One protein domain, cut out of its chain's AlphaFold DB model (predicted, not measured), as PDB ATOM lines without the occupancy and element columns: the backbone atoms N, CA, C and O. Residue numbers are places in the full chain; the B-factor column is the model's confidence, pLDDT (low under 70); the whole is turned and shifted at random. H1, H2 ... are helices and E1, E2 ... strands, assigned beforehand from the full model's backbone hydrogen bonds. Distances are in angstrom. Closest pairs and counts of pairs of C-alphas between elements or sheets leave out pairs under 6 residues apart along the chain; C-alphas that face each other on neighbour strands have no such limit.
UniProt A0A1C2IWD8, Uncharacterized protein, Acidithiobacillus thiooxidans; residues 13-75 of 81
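What this domain is: This is residues 13 to 75 of the 81 residues of an uncharacterized protein of Acidithiobacillus thiooxidans (UniProt A0A1C2IWD8). Two layers make this domain: a strongly twisted four-stranded sheet and one helix, H1, over one face. The printed part has 63 residues, with E1, H1, E2, E3, E4 along the chain; the sheet, E1 - E3 - E2 - E4, is antiparallel. The class is mixed, under half of the residues being in named elements; the whole is compact, radius of gyration 10.8 A, spanning 29 by 23 by 21 A.

How they stand to each other: E3, residues 59 to 64, neighbours E1, residues 13 to 17, with N 14 and O 62 at 2.8 A, and forms a hairpin with E2, residues 50 to 55, with N 61 and O 54 at 2.7 A. E2 neighbours E4, residues 71 to 74, with N 51 and O 73 at 2.9 A. H1, residues 18 to 27, is on the sheet, height 9.5 A, over E2; 4 of 6 O i to N i+4 pairs are within hydrogen-bond range. E1, H1, E2 form a split strand-helix-strand unit, E3 between its strands, with a right-handed crossover.

Where its parts are: E1 begins at C-alpha 13 (-43.386, 12.808, 24.621); E4 ends at C-alpha 74 (-34.926, 22.050, 39.014). E3 measures 15.6 A, H1 and E2 14.9 A each.

The domain as a whole: The printed part has no cut. The H1 to E2 link is long, 22 residues. Residues 31 to 48, 66 and 75 have pLDDT under 70.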
ATOM      1  N   VAL A  13     -43.860  13.035  23.247       78.12
ATOM      2  CA  VAL A  13     -43.386  12.808  24.621       78.12
ATOM      3  C   VAL A  13     -42.625  11.495  24.704       78.12
ATOM      4  O   VAL A  13     -43.146  10.427  24.382       78.12
ATOM      5  N   ARG A  14     -41.392  11.562  25.209       83.94
ATOM      6  CA  ARG A  14     -40.565  10.389  25.497       83.94
ATOM      7  C   ARG A  14     -40.657  10.037  26.977       83.94
ATOM      8  O   ARG A  14     -40.010  10.661  27.816       83.94
ATOM      9  N   TRP A  15     -41.451   9.019  27.288       84.31
ATOM     10  CA  TRP A  15     -41.643   8.544  28.656       84.31
ATOM     11  C   TRP A  15     -40.411   7.822  29.207       84.31
ATOM     12  O   TRP A  15     -39.773   7.015  28.528       84.31
ATOM     13  N   ARG A  16     -40.097   8.112  30.467       82.06
ATOM     14  CA  ARG A  16     -39.008   7.533  31.254       82.06
ATOM     15  C   ARG A  16     -39.530   7.170  32.640       82.06
ATOM     16  O   ARG A  16     -40.409   7.839  33.178       82.06
ATOM     17  N   TRP A  17     -38.958   6.136  33.240       83.62
ATOM     18  CA  TRP A  17     -39.108   5.890  34.675       83.62
ATOM     19  C   TRP A  17     -38.326   6.931  35.480       83.62
ATOM     20  O   TRP A  17     -37.346   7.480  34.970       83.62
ATOM     21  N   LEU A  18     -38.724   7.162  36.736       77.19
ATOM     22  CA  LEU A  18     -38.112   8.161  37.624       77.19
ATOM     23  C   LEU A  18     -36.577   8.037  37.675       77.19
ATOM     24  O   LEU A  18     -35.873   9.014  37.439       77.19
ATOM     25  N   MET A  19     -36.059   6.818  37.855       80.50
ATOM     26  CA  MET A  19     -34.615   6.531  37.864       80.50
ATOM     27  C   MET A  19     -33.907   6.946  36.565       80.50
ATOM     28  O   MET A  19     -32.806   7.486  36.591       80.50
ATOM     29  N   GLY A  20     -34.561   6.771  35.414       79.50
ATOM     30  CA  GLY A  20     -34.013   7.167  34.114       79.50
ATOM     31  C   GLY A  20     -34.015   8.679  33.864       79.50
ATOM     32  O   GLY A  20     -33.415   9.128  32.883       79.50
ATOM     33  N   VAL A  21     -34.697   9.462  34.707       78.19
ATOM     34  CA  VAL A  21     -34.658  10.933  34.690       78.19
ATOM     35  C   VAL A  21     -33.589  11.476  35.626       78.19
ATOM     36  O   VAL A  21     -32.957  12.463  35.269       78.19
ATOM     37  N   VAL A  22     -33.306  10.806  36.747       79.25
ATOM     38  CA  VAL A  22     -32.212  11.189  37.662       79.25
ATOM     39  C   VAL A  22     -30.880  11.292  36.915       79.25
ATOM     40  O   VAL A  22     -30.204  12.305  37.025       79.25
ATOM     41  N   VAL A  23     -30.572  10.325  36.044       78.62
ATOM     42  CA  VAL A  23     -29.361  10.350  35.196       78.62
ATOM     43  C   VAL A  23     -29.319  11.572  34.268       78.62
ATOM     44  O   VAL A  23     -28.256  12.076  33.940       78.62
ATOM     45  N   ILE A  24     -30.473  12.070  33.815       76.44
ATOM     46  CA  ILE A  24     -30.526  13.270  32.967       76.44
ATOM     47  C   ILE A  24     -30.284  14.518  33.808       76.44
ATOM     48  O   ILE A  24     -29.597  15.419  33.346       76.44
ATOM     49  N   LEU A  25     -30.852  14.568  35.015       74.38
ATOM     50  CA  LEU A  25     -30.680  15.687  35.935       74.38
ATOM     51  C   LEU A  25     -29.235  15.802  36.440       74.38
ATOM     52  O   LEU A  25     -28.753  16.922  36.564       74.38
ATOM     53  N   ASP A  26     -28.547  14.680  36.670       77.31
ATOM     54  CA  ASP A  26     -27.127  14.642  37.063       77.31
ATOM     55  C   ASP A  26     -26.192  15.166  35.958       77.31
ATOM     56  O   ASP A  26     -25.160  15.780  36.216       77.31
ATOM     57  N   GLU A  27     -26.593  14.994  34.698       73.56
ATOM     58  CA  GLU A  27     -25.847  15.492  33.541       73.56
ATOM     59  C   GLU A  27     -26.107  16.977  33.241       73.56
ATOM     60  O   GLU A  27     -25.331  17.586  32.503       73.56
ATOM     61  N   LEU A  28     -27.162  17.590  33.797       70.88
ATOM     62  CA  LEU A  28     -27.488  18.999  33.528       70.88
ATOM     63  C   LEU A  28     -26.380  19.968  33.968       70.88
ATOM     64  O   LEU A  28     -25.953  20.741  33.117       70.88
ATOM     65  N   PRO A  29     -25.820  19.893  35.195       71.00
ATOM     66  CA  PRO A  29     -24.719  20.772  35.602       71.00
ATOM     67  C   PRO A  29     -23.483  20.669  34.699       71.00
ATOM     68  O   PRO A  29     -22.744  21.638  34.539       71.00
ATOM     69  N   ARG A  30     -23.248  19.491  34.102       70.12
ATOM     70  CA  ARG A  30     -22.133  19.244  33.171       70.12
ATOM     71  C   ARG A  30     -22.460  19.676  31.742       70.12
ATOM     72  O   ARG A  30     -21.554  19.976  30.966       70.12
ATOM     73  N   ARG A  31     -23.741  19.670  31.366       66.50
ATOM     74  CA  ARG A  31     -24.253  20.008  30.032       66.50
ATOM     75  C   ARG A  31     -25.508  20.881  30.164       66.50
ATOM     76  O   ARG A  31     -26.604  20.402  29.852       66.50
ATOM     77  N   PRO A  32     -25.356  22.167  30.535       56.88
ATOM     78  CA  PRO A  32     -26.467  23.061  30.895       56.88
ATOM     79  C   PRO A  32     -27.481  23.301  29.765       56.88
ATOM     80  O   PRO A  32     -28.604  23.739  29.988       56.88
ATOM     81  N   MET A  33     -27.128  22.957  28.523       58.19
ATOM     82  CA  MET A  33     -28.025  23.068  27.370       58.19
ATOM     83  C   MET A  33     -28.561  21.726  26.853       58.19
ATOM     84  O   MET A  33     -29.337  21.733  25.900       58.19
ATOM     85  N   LEU A  34     -28.139  20.580  27.420       62.75
ATOM     86  CA  LEU A  34     -28.310  19.243  26.812       62.75
ATOM     87  C   LEU A  34     -28.085  19.279  25.285       62.75
ATOM     88  O   LEU A  34     -28.754  18.574  24.524       62.75
ATOM     89  N   ALA A  35     -27.172  20.151  24.840       52.44
ATOM     90  CA  ALA A  35     -27.007  20.495  23.441       52.44
ATOM     91  C   ALA A  35     -26.650  19.225  22.664       52.44
ATOM     92  O   ALA A  35     -25.721  18.503  23.027       52.44
ATOM     93  N   GLY A  36     -27.445  18.925  21.636       53.47
ATOM     94  CA  GLY A  36     -27.283  17.728  20.810       53.47
ATOM     95  C   GLY A  36     -28.084  16.496  21.248       53.47
ATOM     96  O   GLY A  36     -27.957  15.463  20.600       53.47
ATOM     97  N   LYS A  37     -28.925  16.556  22.294       59.69
ATOM     98  CA  LYS A  37     -29.805  15.427  22.665       59.69
ATOM     99  C   LYS A  37     -31.196  15.585  22.042       59.69
ATOM    100  O   LYS A  37     -32.061  16.255  22.602       59.69
ATOM    101  N   ASP A  38     -31.373  14.951  20.882       61.78
ATOM    102  CA  ASP A  38     -32.574  14.859  20.031       61.78
ATOM    103  C   ASP A  38     -33.870  15.421  20.639       61.78
ATOM    104  O   ASP A  38     -34.562  14.750  21.415       61.78
ATOM    105  N   GLY A  39     -34.193  16.661  20.256       62.06
ATOM    106  CA  GLY A  39     -35.510  17.281  20.429       62.06
ATOM    107  C   GLY A  39     -35.854  17.811  21.824       62.06
ATOM    108  O   GLY A  39     -36.923  18.404  21.973       62.06
ATOM    109  N   LEU A  40     -34.988  17.641  22.830       65.69
ATOM    110  CA  LEU A  40     -35.206  18.184  24.175       65.69
ATOM    111  C   LEU A  40     -35.020  19.706  24.189       65.69
ATOM    112  O   LEU A  40     -33.974  20.211  23.789       65.69
ATOM    113  N   ARG A  41     -36.006  20.443  24.709       64.81
ATOM    114  CA  ARG A  41     -35.844  21.865  25.044       64.81
ATOM    115  C   ARG A  41     -35.622  22.023  26.544       64.81
ATOM    116  O   ARG A  41     -36.402  21.511  27.338       64.81
ATOM    117  N   LEU A  42     -34.588  22.771  26.912       62.66
ATOM    118  CA  LEU A  42     -34.410  23.304  28.262       62.66
ATOM    119  C   LEU A  42     -34.914  24.745  28.317       62.66
ATOM    120  O   LEU A  42     -34.902  25.451  27.306       62.66
ATOM    121  N   SER A  43     -35.363  25.172  29.496       61.00
ATOM    122  CA  SER A  43     -35.744  26.564  29.735       61.00
ATOM    123  C   SER A  43     -34.637  27.262  30.520       61.00
ATOM    124  O   SER A  43     -34.336  26.866  31.641       61.00
ATOM    125  N   LEU A  44     -34.034  28.294  29.926       56.12
ATOM    126  CA  LEU A  44     -32.888  29.036  30.476       56.12
ATOM    127  C   LEU A  44     -33.289  30.295  31.259       56.12
ATOM    128  O   LEU A  44     -32.460  31.159  31.526       56.12
ATOM    129  N   ALA A  45     -34.566  30.462  31.609       57.81
ATOM    130  CA  ALA A  45     -34.977  31.638  32.370       57.81
ATOM    131  C   ALA A  45     -34.449  31.549  33.820       57.81
ATOM    132  O   ALA A  45     -35.078  30.911  34.671       57.81
ATOM    133  N   GLY A  46     -33.305  32.186  34.097       59.56
ATOM    134  CA  GLY A  46     -32.637  32.264  35.408       59.56
ATOM    135  C   GLY A  46     -31.304  31.497  35.478       59.56
ATOM    136  O   GLY A  46     -30.973  30.741  34.578       59.56
ATOM    137  N   ALA A  47     -30.541  31.669  36.565       63.28
ATOM    138  CA  ALA A  47     -29.183  31.119  36.745       63.28
ATOM    139  C   ALA A  47     -29.099  29.589  36.986       63.28
ATOM    140  O   ALA A  47     -28.042  29.086  37.357       63.28
ATOM    141  N   GLN A  48     -30.203  28.852  36.833       64.69
ATOM    142  CA  GLN A  48     -30.302  27.424  37.156       64.69
ATOM    143  C   GLN A  48     -30.933  26.653  35.996       64.69
ATOM    144  O   GLN A  48     -31.982  27.063  35.491       64.69
ATOM    145  N   ASP A  49     -30.339  25.512  35.643       70.25
ATOM    146  CA  ASP A  49     -30.857  24.620  34.606       70.25
ATOM    147  C   ASP A  49     -32.216  24.033  35.008       70.25
ATOM    148  O   ASP A  49     -32.419  23.531  36.121       70.25
ATOM    149  N   LYS A  50     -33.176  24.101  34.083       73.56
ATOM    150  CA  LYS A  50     -34.554  23.643  34.286       73.56
ATOM    151  C   LYS A  50     -34.949  22.672  33.190       73.56
ATOM    152  O   LYS A  50     -34.907  23.017  32.007       73.56
ATOM    153  N   LEU A  51     -35.412  21.491  33.592       80.06
ATOM    154  CA  LEU A  51     -35.925  20.474  32.683       80.06
ATOM    155  C   LEU A  51     -37.462  20.489  32.685       80.06
ATOM    156  O   LEU A  51     -38.075  20.055  33.666       80.06
ATOM    157  N   PRO A  52     -38.102  20.992  31.615       80.62
ATOM    158  CA  PRO A  52     -39.548  20.925  31.467       80.62
ATOM    159  C   PRO A  52     -39.990  19.483  31.168       80.62
ATOM    160  O   PRO A  52     -39.445  18.819  30.282       80.62
ATOM    161  N   VAL A  53     -40.983  18.992  31.912       83.56
ATOM    162  CA  VAL A  53     -41.481  17.610  31.821       83.56
ATOM    163  C   VAL A  53     -43.002  17.533  31.962       83.56
ATOM    164  O   VAL A  53     -43.670  18.488  32.371       83.56
ATOM    165  N   VAL A  54     -43.553  16.361  31.652       84.25
ATOM    166  CA  VAL A  54     -44.921  15.966  32.017       84.25
ATOM    167  C   VAL A  54     -44.858  14.840  33.038       84.25
ATOM    168  O   VAL A  54     -44.058  13.919  32.896       84.25
ATOM    169  N   PHE A  55     -45.696  14.889  34.068       82.31
ATOM    170  CA  PHE A  55     -45.784  13.830  35.069       82.31
ATOM    171  C   PHE A  55     -46.983  12.919  34.790       82.31
ATOM    172  O   PHE A  55     -48.095  13.403  34.598       82.31
ATOM    173  N   GLY A  56     -46.749  11.606  34.753       81.44
ATOM    174  CA  GLY A  56     -47.758  10.571  34.504       81.44
ATOM    175  C   GLY A  56     -47.901   9.590  35.671       81.44
ATOM    176  O   GLY A  56     -48.093   8.397  35.448       81.44
ATOM    177  N   GLY A  57     -47.709  10.052  36.910       80.94
ATOM    178  CA  GLY A  57     -47.794   9.227  38.121       80.94
ATOM    179  C   GLY A  57     -46.503   8.463  38.423       80.94
ATOM    180  O   GLY A  57     -45.754   8.837  39.313       80.94
ATOM    181  N   SER A  58     -46.209   7.395  37.679       81.00
ATOM    182  CA  SER A  58     -44.981   6.593  37.871       81.00
ATOM    183  C   SER A  58     -43.899   6.870  36.823       81.00
ATOM    184  O   SER A  58     -42.783   6.346  36.894       81.00
ATOM    185  N   ARG A  59     -44.229   7.698  35.828       80.75
ATOM    186  CA  ARG A  59     -43.370   8.019  34.691       80.75
ATOM    187  C   ARG A  59     -43.267   9.521  34.498       80.75
ATOM    188  O   ARG A  59     -44.207  10.270  34.756       80.75
ATOM    189  N   ILE A  60     -42.121   9.931  33.984       84.50
ATOM    190  CA  ILE A  60     -41.824  11.304  33.608       84.50
ATOM    191  C   ILE A  60     -41.677  11.351  32.089       84.50
ATOM    192  O   ILE A  60     -40.911  10.594  31.491       84.50
ATOM    193  N   GLY A  61     -42.446  12.226  31.463       85.81
ATOM    194  CA  GLY A  61     -42.438  12.495  30.040       85.81
ATOM    195  C   GLY A  61     -41.454  13.605  29.715       85.81
ATOM    196  O   GLY A  61     -41.611  14.737  30.168       85.81
ATOM    197  N   LEU A  62     -40.448  13.281  28.913       83.75
ATOM    198  CA  LEU A  62     -39.551  14.262  28.324       83.75
ATOM    199  C   LEU A  62     -40.187  14.852  27.070       83.75
ATOM    200  O   LEU A  62     -40.624  14.111  26.189       83.75
ATOM    201  N   LEU A  63     -40.208  16.173  26.989       78.44
ATOM    202  CA  LEU A  63     -40.866  16.893  25.908       78.44
ATOM    203  C   LEU A  63     -39.962  16.974  24.688       78.44
ATOM    204  O   LEU A  63     -38.796  17.357  24.801       78.44
ATOM    205  N   LEU A  64     -40.517  16.637  23.530       77.44
ATOM    206  CA  LEU A  64     -39.858  16.790  22.244       77.44
ATOM    207  C   LEU A  64     -40.563  17.871  21.420       77.44
ATOM    208  O   LEU A  64     -41.765  18.111  21.569       77.44
ATOM    209  N   ASN A  65     -39.808  18.521  20.536       71.06
ATOM    210  CA  ASN A  65     -40.332  19.357  19.447       71.06
ATOM    211  C   ASN A  65     -41.219  20.540  19.888       71.06
ATOM    212  O   ASN A  65     -42.122  20.939  19.165       71.06
ATOM    213  N   GLY A  66     -40.957  21.129  21.060       64.19
ATOM    214  CA  GLY A  66     -41.692  22.316  21.529       64.19
ATOM    215  C   GLY A  66     -43.051  22.027  22.173       64.19
ATOM    216  O   GLY A  66     -43.820  22.954  22.401       64.19
ATOM    217  N   THR A  67     -43.330  20.763  22.495       70.56
ATOM    218  CA  THR A  67     -44.503  20.359  23.281       70.56
ATOM    219  C   THR A  67     -44.552  21.086  24.635       70.56
ATOM    220  O   THR A  67     -43.514  21.257  25.280       70.56
ATOM    221  N   SER A  68     -45.745  21.489  25.091       74.00
ATOM    222  CA  SER A  68     -45.934  22.168  26.381       74.00
ATOM    223  C   SER A  68     -45.653  21.255  27.581       74.00
ATOM    224  O   SER A  68     -45.952  20.061  27.577       74.00
ATOM    225  N   SER A  69     -45.068  21.825  28.635       76.19
ATOM    226  CA  SER A  69     -44.803  21.139  29.905       76.19
ATOM    227  C   SER A  69     -45.917  21.341  30.914       76.19
ATOM    228  O   SER A  69     -46.506  22.418  30.948       76.19
ATOM    229  N   SER A  70     -46.111  20.377  31.816       81.06
ATOM    230  CA  SER A  70     -46.931  20.586  33.017       81.06
ATOM    231  C   SER A  70     -46.102  20.869  34.272       81.06
ATOM    232  O   SER A  70     -46.605  21.499  35.194       81.06
ATOM    233  N   HIS A  71     -44.837  20.435  34.315       82.12
ATOM    234  CA  HIS A  71     -43.974  20.557  35.493       82.12
ATOM    235  C   HIS A  71     -42.555  20.990  35.099       82.12
ATOM    236  O   HIS A  71     -42.082  20.696  33.999       82.12
ATOM    237  N   ILE A  72     -41.854  21.661  36.019       79.94
ATOM    238  CA  ILE A  72     -40.440  22.027  35.872       79.94
ATOM    239  C   ILE A  72     -39.633  21.312  36.952       79.94
ATOM    240  O   ILE A  72     -39.841  21.548  38.142       79.94
ATOM    241  N   LEU A  73     -38.678  20.484  36.530       78.44
ATOM    242  CA  LEU A  73     -37.670  19.922  37.421       78.44
ATOM    243  C   LEU A  73     -36.484  20.882  37.493       78.44
ATOM    244  O   LEU A  73     -35.910  21.256  36.470       78.44
ATOM    245  N   LYS A  74     -36.135  21.281  38.716       72.44
ATOM    246  CA  LYS A  74     -34.926  22.050  39.014       72.44
ATOM    247  C   LYS A  74     -33.869  21.069  39.508       72.44
ATOM    248  O   LYS A  74     -34.146  20.324  40.446       72.44
ATOM    249  N   SER A  75     -32.687  21.048  38.898       67.00
ATOM    250  CA  SER A  75     -31.558  20.303  39.460       67.00
ATOM    251  C   SER A  75     -31.066  21.045  40.702       67.00
ATOM    252  O   SER A  75     -30.706  22.216  40.618       67.00
TER     253      SER A  75